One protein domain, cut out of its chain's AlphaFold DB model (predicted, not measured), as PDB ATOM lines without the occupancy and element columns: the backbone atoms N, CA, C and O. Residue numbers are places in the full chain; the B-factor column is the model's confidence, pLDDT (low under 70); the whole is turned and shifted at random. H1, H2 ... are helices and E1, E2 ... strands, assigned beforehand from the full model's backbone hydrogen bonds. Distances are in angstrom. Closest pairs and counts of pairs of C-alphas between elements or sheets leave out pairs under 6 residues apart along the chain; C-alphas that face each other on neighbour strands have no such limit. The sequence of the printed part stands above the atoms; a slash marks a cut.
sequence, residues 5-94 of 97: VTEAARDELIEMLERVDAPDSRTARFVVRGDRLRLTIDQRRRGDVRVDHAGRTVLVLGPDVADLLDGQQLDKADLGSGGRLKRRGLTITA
ATOM      1  N   VAL A   5     398.002 367.822  33.540       88.25
ATOM      2  CA  VAL A   5     397.828 367.243  34.879       88.25
ATOM      3  C   VAL A   5     398.039 365.741  34.785       88.25
ATOM      4  O   VAL A   5     397.355 365.094  33.977       88.25
ATOM      5  N   THR A   6     398.975 365.209  35.575       90.06
ATOM      6  CA  THR A   6     399.244 363.763  35.640       90.06
ATOM      7  C   THR A   6     398.042 363.022  36.218       90.06
ATOM      8  O   THR A   6     397.230 363.614  36.924       90.06
ATOM      9  N   GLU A   7     397.896 361.731  35.915       89.62
ATOM     10  CA  GLU A   7     396.813 360.925  36.502       89.62
ATOM     11  C   GLU A   7     396.876 360.946  38.030       89.62
ATOM     12  O   GLU A   7     395.897 361.320  38.661       89.62
ATOM     13  N   ALA A   8     398.062 360.741  38.614       88.88
ATOM     14  CA  ALA A   8     398.259 360.786  40.063       88.88
ATOM     15  C   ALA A   8     397.809 362.112  40.707       88.88
ATOM     16  O   ALA A   8     397.303 362.117  41.830       88.88
ATOM     17  N   ALA A   9     397.986 363.243  40.015       88.75
ATOM     18  CA  ALA A   9     397.476 364.529  40.479       88.75
ATOM     19  C   ALA A   9     395.947 364.611  40.394       88.75
ATOM     20  O   ALA A   9     395.319 365.198  41.269       88.75
ATOM     21  N   ARG A  10     395.332 364.037  39.354       90.94
ATOM     22  CA  ARG A  10     393.869 363.998  39.226       90.94
ATOM     23  C   ARG A  10     393.232 363.102  40.282       90.94
ATOM     24  O   ARG A  10     392.217 363.510  40.835       90.94
ATOM     25  N   ASP A  11     393.838 361.955  40.584       90.56
ATOM     26  CA  ASP A  11     393.420 361.080  41.681       90.56
ATOM     27  C   ASP A  11     393.455 361.824  43.021       90.56
ATOM     28  O   ASP A  11     392.444 361.884  43.715       90.56
ATOM     29  N   GLU A  12     394.563 362.499  43.354       88.44
ATOM     30  CA  GLU A  12     394.635 363.272  44.604       88.44
ATOM     31  C   GLU A  12     393.615 364.426  44.621       88.44
ATOM     32  O   GLU A  12     393.040 364.721  45.662       88.44
ATOM     33  N   LEU A  13     393.323 365.068  43.482       88.50
ATOM     34  CA  LEU A  13     392.265 366.085  43.409       88.50
ATOM     35  C   LEU A  13     390.872 365.505  43.695       88.50
ATOM     36  O   LEU A  13     390.068 366.180  44.340       88.50
ATOM     37  N   ILE A  14     390.586 364.281  43.237       89.94
ATOM     38  CA  ILE A  14     389.359 363.561  43.607       89.94
ATOM     39  C   ILE A  14     389.359 363.291  45.106       89.94
ATOM     40  O   ILE A  14     388.428 363.724  45.781       89.94
ATOM     41  N   GLU A  15     390.424 362.689  45.641       87.75
ATOM     42  CA  GLU A  15     390.528 362.393  47.072       87.75
ATOM     43  C   GLU A  15     390.343 363.659  47.923       87.75
ATOM     44  O   GLU A  15     389.666 363.638  48.948       87.75
ATOM     45  N   MET A  16     390.906 364.796  47.502       85.38
ATOM     46  CA  MET A  16     390.728 366.081  48.177       85.38
ATOM     47  C   MET A  16     389.274 366.557  48.158       85.38
ATOM     48  O   MET A  16     388.802 367.065  49.174       85.38
ATOM     49  N   LEU A  17     388.570 366.418  47.028       87.06
ATOM     50  CA  LEU A  17     387.153 366.771  46.909       87.06
ATOM     51  C   LEU A  17     386.269 365.854  47.760       87.06
ATOM     52  O   LEU A  17     385.335 366.342  48.393       87.06
ATOM     53  N   GLU A  18     386.582 364.562  47.814       87.81
ATOM     54  CA  GLU A  18     385.882 363.582  48.647       87.81
ATOM     55  C   GLU A  18     386.131 363.823  50.143       87.81
ATOM     56  O   GLU A  18     385.186 363.818  50.927       87.81
ATOM     57  N   ARG A  19     387.372 364.132  50.550       86.19
ATOM     58  CA  ARG A  19     387.725 364.429  51.956       86.19
ATOM     59  C   ARG A  19     386.943 365.608  52.535       86.19
ATOM     60  O   ARG A  19     386.699 365.634  53.738       86.19
ATOM     61  N   VAL A  20     386.572 366.586  51.707       83.25
ATOM     62  CA  VAL A  20     385.780 367.753  52.134       83.25
ATOM     63  C   VAL A  20     384.282 367.615  51.841       83.25
ATOM     64  O   VAL A  20     383.560 368.607  51.955       83.25
ATOM     65  N   ASP A  21     383.828 366.429  51.422       84.81
ATOM     66  CA  ASP A  21     382.446 366.149  51.012       84.81
ATOM     67  C   ASP A  21     381.924 367.173  49.979       84.81
ATOM     68  O   ASP A  21     380.830 367.734  50.073       84.81
ATOM     69  N   ALA A  22     382.761 367.517  48.990       84.62
ATOM     70  CA  ALA A  22     382.394 368.507  47.987       84.62
ATOM     71  C   ALA A  22     381.325 367.932  47.036       84.62
ATOM     72  O   ALA A  22     381.594 366.938  46.353       84.62
ATOM     73  N   PRO A  23     380.166 368.601  46.864       84.00
ATOM     74  CA  PRO A  23     379.151 368.167  45.903       84.00
ATOM     75  C   PRO A  23     379.690 368.253  44.471       84.00
ATOM     76  O   PRO A  23     380.574 369.065  44.205       84.00
ATOM     77  N   ASP A  24     379.112 367.519  43.517       79.94
ATOM     78  CA  ASP A  24     379.565 367.474  42.107       79.94
ATOM     79  C   ASP A  24     379.604 368.836  41.402       79.94
ATOM     80  O   ASP A  24     380.295 369.030  40.403       79.94
ATOM     81  N   SER A  25     378.877 369.816  41.940       81.31
ATOM     82  CA  SER A  25     378.904 371.206  41.470       81.31
ATOM     83  C   SER A  25     380.177 371.971  41.872       81.31
ATOM     84  O   SER A  25     380.441 373.047  41.330       81.31
ATOM     85  N   ARG A  26     380.957 371.446  42.827       86.88
ATOM     86  CA  ARG A  26     382.220 372.005  43.316       86.88
ATOM     87  C   ARG A  26     383.415 371.211  42.792       86.88
ATOM     88  O   ARG A  26     383.399 369.985  42.713       86.88
ATOM     89  N   THR A  27     384.467 371.951  42.478       90.19
ATOM     90  CA  THR A  27     385.715 371.485  41.867       90.19
ATOM     91  C   THR A  27     386.877 372.200  42.542       90.19
ATOM     92  O   THR A  27     386.706 373.289  43.098       90.19
ATOM     93  N   ALA A  28     388.080 371.639  42.470       89.38
ATOM     94  CA  ALA A  28     389.253 372.401  42.849       89.38
ATOM     95  C   ALA A  28     389.471 373.537  41.835       89.38
ATOM     96  O   ALA A  28     389.158 373.407  40.651       89.38
ATOM     97  N   ARG A  29     389.991 374.669  42.289       89.31
ATOM     98  CA  ARG A  29     390.315 375.846  41.488       89.31
ATOM     99  C   ARG A  29     391.655 376.387  41.934       89.31
ATOM    100  O   ARG A  29     391.878 376.591  43.127       89.31
ATOM    101  N   PHE A  30     392.520 376.693  40.975       86.81
ATOM    102  CA  PHE A  30     393.710 377.473  41.277       86.81
ATOM    103  C   PHE A  30     393.398 378.967  41.291       86.81
ATOM    104  O   PHE A  30     392.811 379.519  40.358       86.81
ATOM    105  N   VAL A  31     393.814 379.627  42.368       82.94
ATOM    106  CA  VAL A  31     393.659 381.063  42.577       82.94
ATOM    107  C   VAL A  31     395.026 381.664  42.861       82.94
ATOM    108  O   VAL A  31     395.745 381.214  43.754       82.94
ATOM    109  N   VAL A  32     395.373 382.708  42.115       81.06
ATOM    110  CA  VAL A  32     396.577 383.502  42.374       81.06
ATOM    111  C   VAL A  32     396.315 384.420  43.568       81.06
ATOM    112  O   VAL A  32     395.331 385.163  43.616       81.06
ATOM    113  N   ARG A  33     397.198 384.363  44.563       77.88
ATOM    114  CA  ARG A  33     397.231 385.245  45.732       77.88
ATOM    115  C   ARG A  33     398.640 385.819  45.854       77.88
ATOM    116  O   ARG A  33     399.528 385.183  46.418       77.88
ATOM    117  N   GLY A  34     398.833 387.018  45.305       77.00
ATOM    118  CA  GLY A  34     400.155 387.633  45.179       77.00
ATOM    119  C   GLY A  34     401.052 386.795  44.268       77.00
ATOM    120  O   GLY A  34     400.650 386.452  43.164       77.00
ATOM    121  N   ASP A  35     402.224 386.411  44.768       72.31
ATOM    122  CA  ASP A  35     403.210 385.578  44.058       72.31
ATOM    123  C   ASP A  35     402.967 384.060  44.216       72.31
ATOM    124  O   ASP A  35     403.826 383.219  43.936       72.31
ATOM    125  N   ARG A  36     401.805 383.670  44.755       72.00
ATOM    126  CA  ARG A  36     401.509 382.268  45.069       72.00
ATOM    127  C   ARG A  36     400.252 381.782  44.386       72.00
ATOM    128  O   ARG A  36     399.246 382.487  44.347       72.00
ATOM    129  N   LEU A  37     400.287 380.534  43.931       77.75
ATOM    130  CA  LEU A  37     399.082 379.814  43.535       77.75
ATOM    131  C   LEU A  37     398.557 379.025  44.733       77.75
ATOM    132  O   LEU A  37     399.311 378.321  45.409       77.75
ATOM    133  N   ARG A  38     397.259 379.140  44.993       79.50
ATOM    134  CA  ARG A  38     396.555 378.347  45.997       79.50
ATOM    135  C   ARG A  38     395.482 377.511  45.339       79.50
ATOM    136  O   ARG A  38     394.757 378.010  44.482       79.50
ATOM    137  N   LEU A  39     395.373 376.266  45.780       83.31
ATOM    138  CA  LEU A  39     394.239 375.419  45.458       83.31
ATOM    139  C   LEU A  39     393.106 375.717  46.444       83.31
ATOM    140  O   LEU A  39     393.328 375.793  47.651       83.31
ATOM    141  N   THR A  40     391.901 375.918  45.932       85.31
ATOM    142  CA  THR A  40     390.691 376.113  46.734       85.31
ATOM    143  C   THR A  40     389.539 375.340  46.116       85.31
ATOM    144  O   THR A  40     389.596 375.006  44.939       85.31
ATOM    145  N   ILE A  41     388.493 375.058  46.882       88.00
ATOM    146  CA  ILE A  41     387.286 374.433  46.349       88.00
ATOM    147  C   ILE A  41     386.320 375.545  45.944       88.00
ATOM    148  O   ILE A  41     385.877 376.322  46.787       88.00
ATOM    149  N   ASP A  42     386.005 375.629  44.655       87.88
ATOM    150  CA  ASP A  42     385.133 376.660  44.086       87.88
ATOM    151  C   ASP A  42     384.171 376.047  43.057       87.88
ATOM    152  O   ASP A  42     384.144 374.835  42.826       87.88
ATOM    153  N   GLN A  43     383.348 376.889  42.437       85.56
ATOM    154  CA  GLN A  43     382.480 376.488  41.337       85.56
ATOM    155  C   GLN A  43     383.124 376.811  39.987       85.56
ATOM    156  O   GLN A  43     383.875 377.780  39.833       85.56
ATOM    157  N   ARG A  44     382.777 376.014  38.974       85.06
ATOM    158  CA  ARG A  44     383.143 376.298  37.582       85.06
ATOM    159  C   ARG A  44     382.509 377.609  37.107       85.06
ATOM    160  O   ARG A  44     381.351 377.896  37.409       85.06
ATOM    161  N   ARG A  45     383.231 378.369  36.287       86.94
ATOM    162  CA  ARG A  45     382.754 379.588  35.622       86.94
ATOM    163  C   ARG A  45     382.883 379.438  34.107       86.94
ATOM    164  O   ARG A  45     383.555 378.538  33.596       86.94
ATOM    165  N   ARG A  46     382.185 380.292  33.354       85.12
ATOM    166  CA  ARG A  46     382.353 380.349  31.894       85.12
ATOM    167  C   ARG A  46     383.775 380.805  31.561       85.12
ATOM    168  O   ARG A  46     384.241 381.780  32.134       85.12
ATOM    169  N   GLY A  47     384.414 380.113  30.621       85.06
ATOM    170  CA  GLY A  47     385.777 380.418  30.175       85.06
ATOM    171  C   GLY A  47     386.886 379.762  30.998       85.06
ATOM    172  O   GLY A  47     388.045 379.885  30.618       85.06
ATOM    173  N   ASP A  48     386.558 379.042  32.075       89.56
ATOM    174  CA  ASP A  48     387.569 378.262  32.786       89.56
ATOM    175  C   ASP A  48     388.025 377.063  31.942       89.56
ATOM    176  O   ASP A  48     387.200 376.341  31.365       89.56
ATOM    177  N   VAL A  49     389.334 376.812  31.938       89.06
ATOM    178  CA  VAL A  49     389.908 375.562  31.434       89.06
ATOM    179  C   VAL A  49     389.618 374.470  32.453       89.06
ATOM    180  O   VAL A  49     389.839 374.651  33.651       89.06
ATOM    181  N   ARG A  50     389.086 373.344  31.978       90.00
ATOM    182  CA  ARG A  50     388.632 372.238  32.821       90.00
ATOM    183  C   ARG A  50     389.589 371.072  32.721       90.00
ATOM    184  O   ARG A  50     390.081 370.754  31.642       90.00
ATOM    185  N   VAL A  51     389.804 370.435  33.858       89.12
ATOM    186  CA  VAL A  51     390.479 369.154  33.962       89.12
ATOM    187  C   VAL A  51     389.461 368.179  34.521       89.12
ATOM    188  O   VAL A  51     389.038 368.287  35.675       89.12
ATOM    189  N   ASP A  52     389.054 367.251  33.667       90.56
ATOM    190  CA  ASP A  52     388.088 366.218  33.997       90.56
ATOM    191  C   ASP A  52     388.814 364.902  34.308       90.56
ATOM    192  O   ASP A  52     389.834 364.554  33.696       90.56
ATOM    193  N   HIS A  53     388.291 364.173  35.288       90.25
ATOM    194  CA  HIS A  53     388.783 362.864  35.690       90.25
ATOM    195  C   HIS A  53     387.650 362.044  36.310       90.25
ATOM    196  O   HIS A  53     386.789 362.595  36.989       90.25
ATOM    197  N   ALA A  54     387.612 360.741  36.017       85.69
ATOM    198  CA  ALA A  54     386.557 359.828  36.472       85.69
ATOM    199  C   ALA A  54     385.111 360.347  36.255       85.69
ATOM    200  O   ALA A  54     384.220 360.102  37.060       85.69
ATOM    201  N   GLY A  55     384.862 361.094  35.171       85.88
ATOM    202  CA  GLY A  55     383.534 361.643  34.855       85.88
ATOM    203  C   GLY A  55     383.136 362.906  35.635       85.88
ATOM    204  O   GLY A  55     382.025 363.399  35.445       85.88
ATOM    205  N   ARG A  56     384.033 363.467  36.455       88.12
ATOM    206  CA  ARG A  56     383.831 364.711  37.208       88.12
ATOM    207  C   ARG A  56     384.894 365.748  36.846       88.12
ATOM    208  O   ARG A  56     386.041 365.415  36.560       88.12
ATOM    209  N   THR A  57     384.532 367.029  36.881       90.69
ATOM    210  CA  THR A  57     385.526 368.109  36.809       90.69
ATOM    211  C   THR A  57     386.229 368.215  38.159       90.69
ATOM    212  O   THR A  57     385.594 368.529  39.167       90.69
ATOM    213  N   VAL A  58     387.532 367.941  38.170       90.31
ATOM    214  CA  VAL A  58     388.334 367.882  39.400       90.31
ATOM    215  C   VAL A  58     389.130 369.156  39.628       90.31
ATOM    216  O   VAL A  58     389.359 369.548  40.771       90.31
ATOM    217  N   LEU A  59     389.510 369.837  38.546       90.31
ATOM    218  CA  LEU A  59     390.212 371.108  38.599       90.31
ATOM    219  C   LEU A  59     389.709 372.059  37.512       90.31
ATOM    220  O   LEU A  59     389.481 371.671  36.367       90.31
ATOM    221  N   VAL A  60     389.597 373.335  37.871       91.62
ATOM    222  CA  VAL A  60     389.371 374.434  36.935       91.62
ATOM    223  C   VAL A  60     390.444 375.507  37.065       91.62
ATOM    224  O   VAL A  60     390.914 375.836  38.158       91.62
ATOM    225  N   LEU A  61     390.812 376.085  35.927       89.19
ATOM    226  CA  LEU A  61     391.761 377.185  35.816       89.19
ATOM    227  C   LEU A  61     391.046 378.377  35.200       89.19
ATOM    228  O   LEU A  61     390.424 378.244  34.148       89.19
ATOM    229  N   GLY A  62     391.178 379.551  35.818       88.62
ATOM    230  CA  GLY A  62     390.834 380.786  35.115       88.62
ATOM    231  C   GLY A  62     391.758 380.985  33.907       88.62
ATOM    232  O   GLY A  62     392.888 380.494  33.950       88.62
ATOM    233  N   PRO A  63     391.328 381.712  32.864       86.69
ATOM    234  CA  PRO A  63     392.139 381.945  31.666       86.69
ATOM    235  C   PRO A  63     393.519 382.535  31.997       86.69
ATOM    236  O   PRO A  63     394.519 382.040  31.492       86.69
ATOM    237  N   ASP A  64     393.595 383.486  32.935       85.38
ATOM    238  CA  ASP A  64     394.867 384.057  33.402       85.38
ATOM    239  C   ASP A  64     395.786 383.015  34.054       85.38
ATOM    240  O   ASP A  64     397.000 383.059  33.903       85.38
ATOM    241  N   VAL A  65     395.213 382.056  34.791       86.00
ATOM    242  CA  VAL A  65     395.977 380.990  35.455       86.00
ATOM    243  C   VAL A  65     396.387 379.909  34.463       86.00
ATOM    244  O   VAL A  65     397.470 379.348  34.587       86.00
ATOM    245  N   ALA A  66     395.537 379.613  33.482       85.31
ATOM    246  CA  ALA A  66     395.859 378.682  32.411       85.31
ATOM    247  C   ALA A  66     397.043 379.196  31.581       85.31
ATOM    248  O   ALA A  66     397.970 378.434  31.338       85.31
ATOM    249  N   ASP A  67     397.058 380.491  31.248       85.88
ATOM    250  CA  ASP A  67     398.201 381.146  30.600       85.88
ATOM    251  C   ASP A  67     399.450 381.125  31.502       85.88
ATOM    252  O   ASP A  67     400.546 380.755  31.082       85.88
ATOM    253  N   LEU A  68     399.268 381.399  32.801       83.31
ATOM    254  CA  LEU A  68     400.335 381.343  33.805       83.31
ATOM    255  C   LEU A  68     400.983 379.949  33.924       83.31
ATOM    256  O   LEU A  68     402.145 379.842  34.328       83.31
ATOM    257  N   LEU A  69     400.224 378.893  33.649       83.38
ATOM    258  CA  LEU A  69     400.649 377.503  33.768       83.38
ATOM    259  C   LEU A  69     400.911 376.841  32.412       83.38
ATOM    260  O   LEU A  69     401.206 375.644  32.384       83.38
ATOM    261  N   ASP A  70     400.847 377.582  31.303       85.94
ATOM    262  CA  ASP A  70     401.213 377.029  30.003       85.94
ATOM    263  C   ASP A  70     402.657 376.507  30.046       85.94
ATOM    264  O   ASP A  70     403.567 377.119  30.611       85.94
ATOM    265  N   GLY A  71     402.859 375.309  29.511       83.00
ATOM    266  CA  GLY A  71     404.135 374.599  29.536       83.00
ATOM    267  C   GLY A  71     404.390 373.773  30.791       83.00
ATOM    268  O   GLY A  71     405.351 373.008  30.797       83.00
ATOM    269  N   GLN A  72     403.562 373.895  31.831       84.75
ATOM    270  CA  GLN A  72     403.793 373.231  33.111       84.75
ATOM    271  C   GLN A  72     403.041 371.901  33.219       84.75
ATOM    272  O   GLN A  72     401.998 371.681  32.601       84.75
ATOM    273  N   GLN A  73     403.567 371.027  34.074       85.94
ATOM    274  CA  GLN A  73     402.915 369.792  34.481       85.94
ATOM    275  C   GLN A  73     402.612 369.855  35.978       85.94
ATOM    276  O   GLN A  73     403.502 370.170  36.764       85.94
ATOM    277  N   LEU A  74     401.363 369.583  36.357       85.19
ATOM    278  CA  LEU A  74     400.948 369.396  37.744       85.19
ATOM    279  C   LEU A  74     401.031 367.914  38.091       85.19
ATOM    280  O   LEU A  74     400.329 367.110  37.470       85.19
ATOM    281  N   ASP A  75     401.842 367.587  39.092       85.44
ATOM    282  CA  ASP A  75     401.925 366.248  39.657       85.44
ATOM    283  C   ASP A  75     401.350 366.183  41.082       85.44
ATOM    284  O   ASP A  75     401.148 367.201  41.747       85.44
ATOM    285  N   LYS A  76     401.076 364.969  41.572       82.81
ATOM    286  CA  LYS A  76     400.623 364.719  42.944       82.81
ATOM    287  C   LYS A  76     401.547 365.373  43.975       82.81
ATOM    288  O   LYS A  76     401.073 365.934  44.962       82.81
ATOM    289  N   ALA A  77     402.859 365.356  43.730       76.50
ATOM    290  CA  ALA A  77     403.840 365.986  44.617       76.50
ATOM    291  C   ALA A  77     403.629 367.507  44.786       76.50
ATOM    292  O   ALA A  77     404.005 368.072  45.817       76.50
ATOM    293  N   ASP A  78     402.998 368.173  43.814       76.12
ATOM    294  CA  ASP A  78     402.694 369.606  43.851       76.12
ATOM    295  C   ASP A  78     401.401 369.940  44.619       76.12
ATOM    296  O   ASP A  78     401.162 371.104  44.946       76.12
ATOM    297  N   LEU A  79     400.574 368.936  44.926       74.19
ATOM    298  CA  LEU A  79     399.301 369.086  45.640       74.19
ATOM    299  C   LEU A  79     399.411 368.833  47.150       74.19
ATOM    300  O   LEU A  79     398.515 369.216  47.899       74.19
ATOM    301  N   GLY A  80     400.506 368.225  47.613       63.50
ATOM    302  CA  GLY A  80     400.759 367.994  49.037       63.50
ATOM    303  C   GLY A  80     401.011 369.285  49.830       63.50
ATOM    304  O   GLY A  80     401.196 370.364  49.262       63.50
ATOM    305  N   SER A  81     401.051 369.184  51.163       49.75
ATOM    306  CA  SER A  81     401.327 370.304  52.081       49.75
ATOM    307  C   SER A  81     402.657 370.997  51.751       49.75
ATOM    308  O   SER A  81     403.720 370.583  52.209       49.75
ATOM    309  N   GLY A  82     402.598 372.063  50.946       48.47
ATOM    310  CA  GLY A  82     403.772 372.803  50.465       48.47
ATOM    311  C   GLY A  82     404.261 372.458  49.053       48.47
ATOM    312  O   GLY A  82     405.343 372.914  48.678       48.47
ATOM    313  N   GLY A  83     403.495 371.686  48.280       46.97
ATOM    314  CA  GLY A  83     403.832 371.286  46.917       46.97
ATOM    315  C   GLY A  83     404.138 372.489  46.025       46.97
ATOM    316  O   GLY A  83     403.329 373.403  45.865       46.97
ATOM    317  N   ARG A  84     405.368 372.527  45.506       51.84
ATOM    318  CA  ARG A  84     405.955 373.702  44.865       51.84
ATOM    319  C   ARG A  84     406.121 373.443  43.380       51.84
ATOM    320  O   ARG A  84     407.197 373.052  42.935       51.84
ATOM    321  N   LEU A  85     405.089 373.794  42.627       53.94
ATOM    322  CA  LEU A  85     405.157 373.835  41.171       53.94
ATOM    323  C   LEU A  85     406.203 374.891  40.788       53.94
ATOM    324  O   LEU A  85     405.993 376.095  40.953       53.94
ATOM    325  N   LYS A  86     407.390 374.438  40.373       49.34
ATOM    326  CA  LYS A  86     408.512 375.320  40.034       49.34
ATOM    327  C   LYS A  86     408.208 376.026  38.719       49.34
ATOM    328  O   LYS A  86     408.538 375.531  37.646       49.34
ATOM    329  N   ARG A  87     407.636 377.224  38.799       54.41
ATOM    330  CA  ARG A  87     407.858 378.246  37.772       54.41
ATOM    331  C   ARG A  87     409.085 379.058  38.182       54.41
ATOM    332  O   ARG A  87     409.340 379.229  39.375       54.41
ATOM    333  N   ARG A  88     409.838 379.612  37.226       46.31
ATOM    334  CA  ARG A  88     410.726 380.751  37.519       46.31
ATOM    335  C   ARG A  88     409.856 381.865  38.132       46.31
ATOM    336  O   ARG A  88     409.165 382.551  37.393       46.31
ATOM    337  N   GLY A  89     409.843 381.976  39.464       48.53
ATOM    338  CA  GLY A  89     409.114 383.012  40.205       48.53
ATOM    339  C   GLY A  89     407.667 382.710  40.629       48.53
ATOM    340  O   GLY A  89     406.938 383.658  40.840       48.53
ATOM    341  N   LEU A  90     407.213 381.452  40.753       48.09
ATOM    342  CA  LEU A  90     405.898 381.165  41.365       48.09
ATOM    343  C   LEU A  90     406.009 379.998  42.349       48.09
ATOM    344  O   LEU A  90     406.588 378.963  42.025       48.09
ATOM    345  N   THR A  91     405.467 380.160  43.559       55.19
ATOM    346  CA  THR A  91     405.393 379.092  44.574       55.19
ATOM    347  C   THR A  91     403.941 378.672  44.768       55.19
ATOM    348  O   THR A  91     403.112 379.475  45.197       55.19
ATOM    349  N   ILE A  92     403.626 377.410  44.485       56.44
ATOM    350  CA  ILE A  92     402.318 376.838  44.823       56.44
ATOM    351  C   ILE A  92     402.323 376.397  46.287       56.44
ATOM    352  O   ILE A  92     403.356 376.023  46.831       56.44
ATOM    353  N   THR A  93     401.187 376.553  46.960       56.31
ATOM    354  CA  THR A  93     400.971 376.006  48.305       56.31
ATOM    355  C   THR A  93     399.543 375.490  48.394       56.31
ATOM    356  O   THR A  93     398.596 376.280  48.346       56.31
ATOM    357  N   ALA A  94     399.381 374.177  48.541       49.25
ATOM    358  CA  ALA A  94     398.127 373.589  48.990       49.25
ATOM    359  C   ALA A  94     398.050 373.705  50.522       49.25
ATOM    360  O   ALA A  94     398.999 373.343  51.222       49.25
TER     361      ALA A  94
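Overview. This is residues 5 to 94 of the 97 residues of an uncharacterized protein of Phycisphaera mikurensis (strain NBRC 102666 / KCTC 22515 / FYK2301M01) (UniProt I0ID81). One curled sheet of five strands, shaped like part of a barrel, has the long helix H1 running across one face over E4 and E1, while the short helix H2 stands beside the strands. A long stretch without a named element, residues 69 to 90, leads from H2 to E5 and forms one end of the domain's length. The printed part has 90 residues, with named elements in the order H1 E1 E2 E3 E4 H2 E5; the sheet order is E3 E4 E1 E2 E5, mixed, and the class is mixed, helices and strands. The whole is compact, with a radius of gyration of the C-alphas of 12.0 A and spans of 34 by 27 by 21 A.

Arrangement. The strongly twisted sheet runs from edge strand E3, residues 49 to 53, through E4, residues 56 to 61, E1, residues 26 to 33, and E2, residues 36 to 43, to edge strand E5, residues 91 to 93. E3 and E4 form an antiparallel hairpin at 152 degrees, with N 51 and O 59 at 2.8 A. E4 and E1 are parallel at 16 degrees, with N 60 and O 28 at 2.8 A. E1 and E2 form an antiparallel hairpin at 151 degrees, with N 29 and O 40 at 2.7 A; E2 bends by 58 degrees at residue 40. E2 and E5 are parallel at 43 degrees, with N 93 and O 37 at 3.0 A. These N and O pairs are within hydrogen-bond range. H1, residues 7 to 19, is on the sheet at a height of 8.3 A, over E4 and E1 and only just not over E3, on which 2 of its C-alphas fall. It runs across the strands, at 76 degrees to E1 on the local plane. The closest C-alphas of H1 and E4 are those of Leu 13 and Val 58, 5.9 A apart. H2, residues 63 to 68, is on the sheet but at the sheet's level, with a height of 0.3 A; its closest C-alphas with E1 are those of Val 65 and Phe 30, 7.2 A apart. H1 and H2 are apart. In both helices every O i to N i+4 pair is within hydrogen-bond range.

Along the chain. E1 and E2 each measure 20.2 A from first to last C-alpha, E4 14.8 A, E3 13.4 A and E5 6.6 A. H1 measures 18.3 A and H2 8.5 A. H1 begins at C-alpha 7 (396.813, 360.925, 36.502), E1 at C-alpha 26 (382.220, 372.005, 43.316), and E5 ends at C-alpha 93 (400.971, 376.006, 48.305).

Size, cuts and confidence. The two C-alphas farthest apart, those of Pro 23 and Arg 88, are 35.0 A apart. The printed part has no cut. The link from H2 to E5, 22 residues, is long. The mean pLDDT of the printed part is 79.9; residues 80 to 94 are under 70, and E5 has a mean of 56.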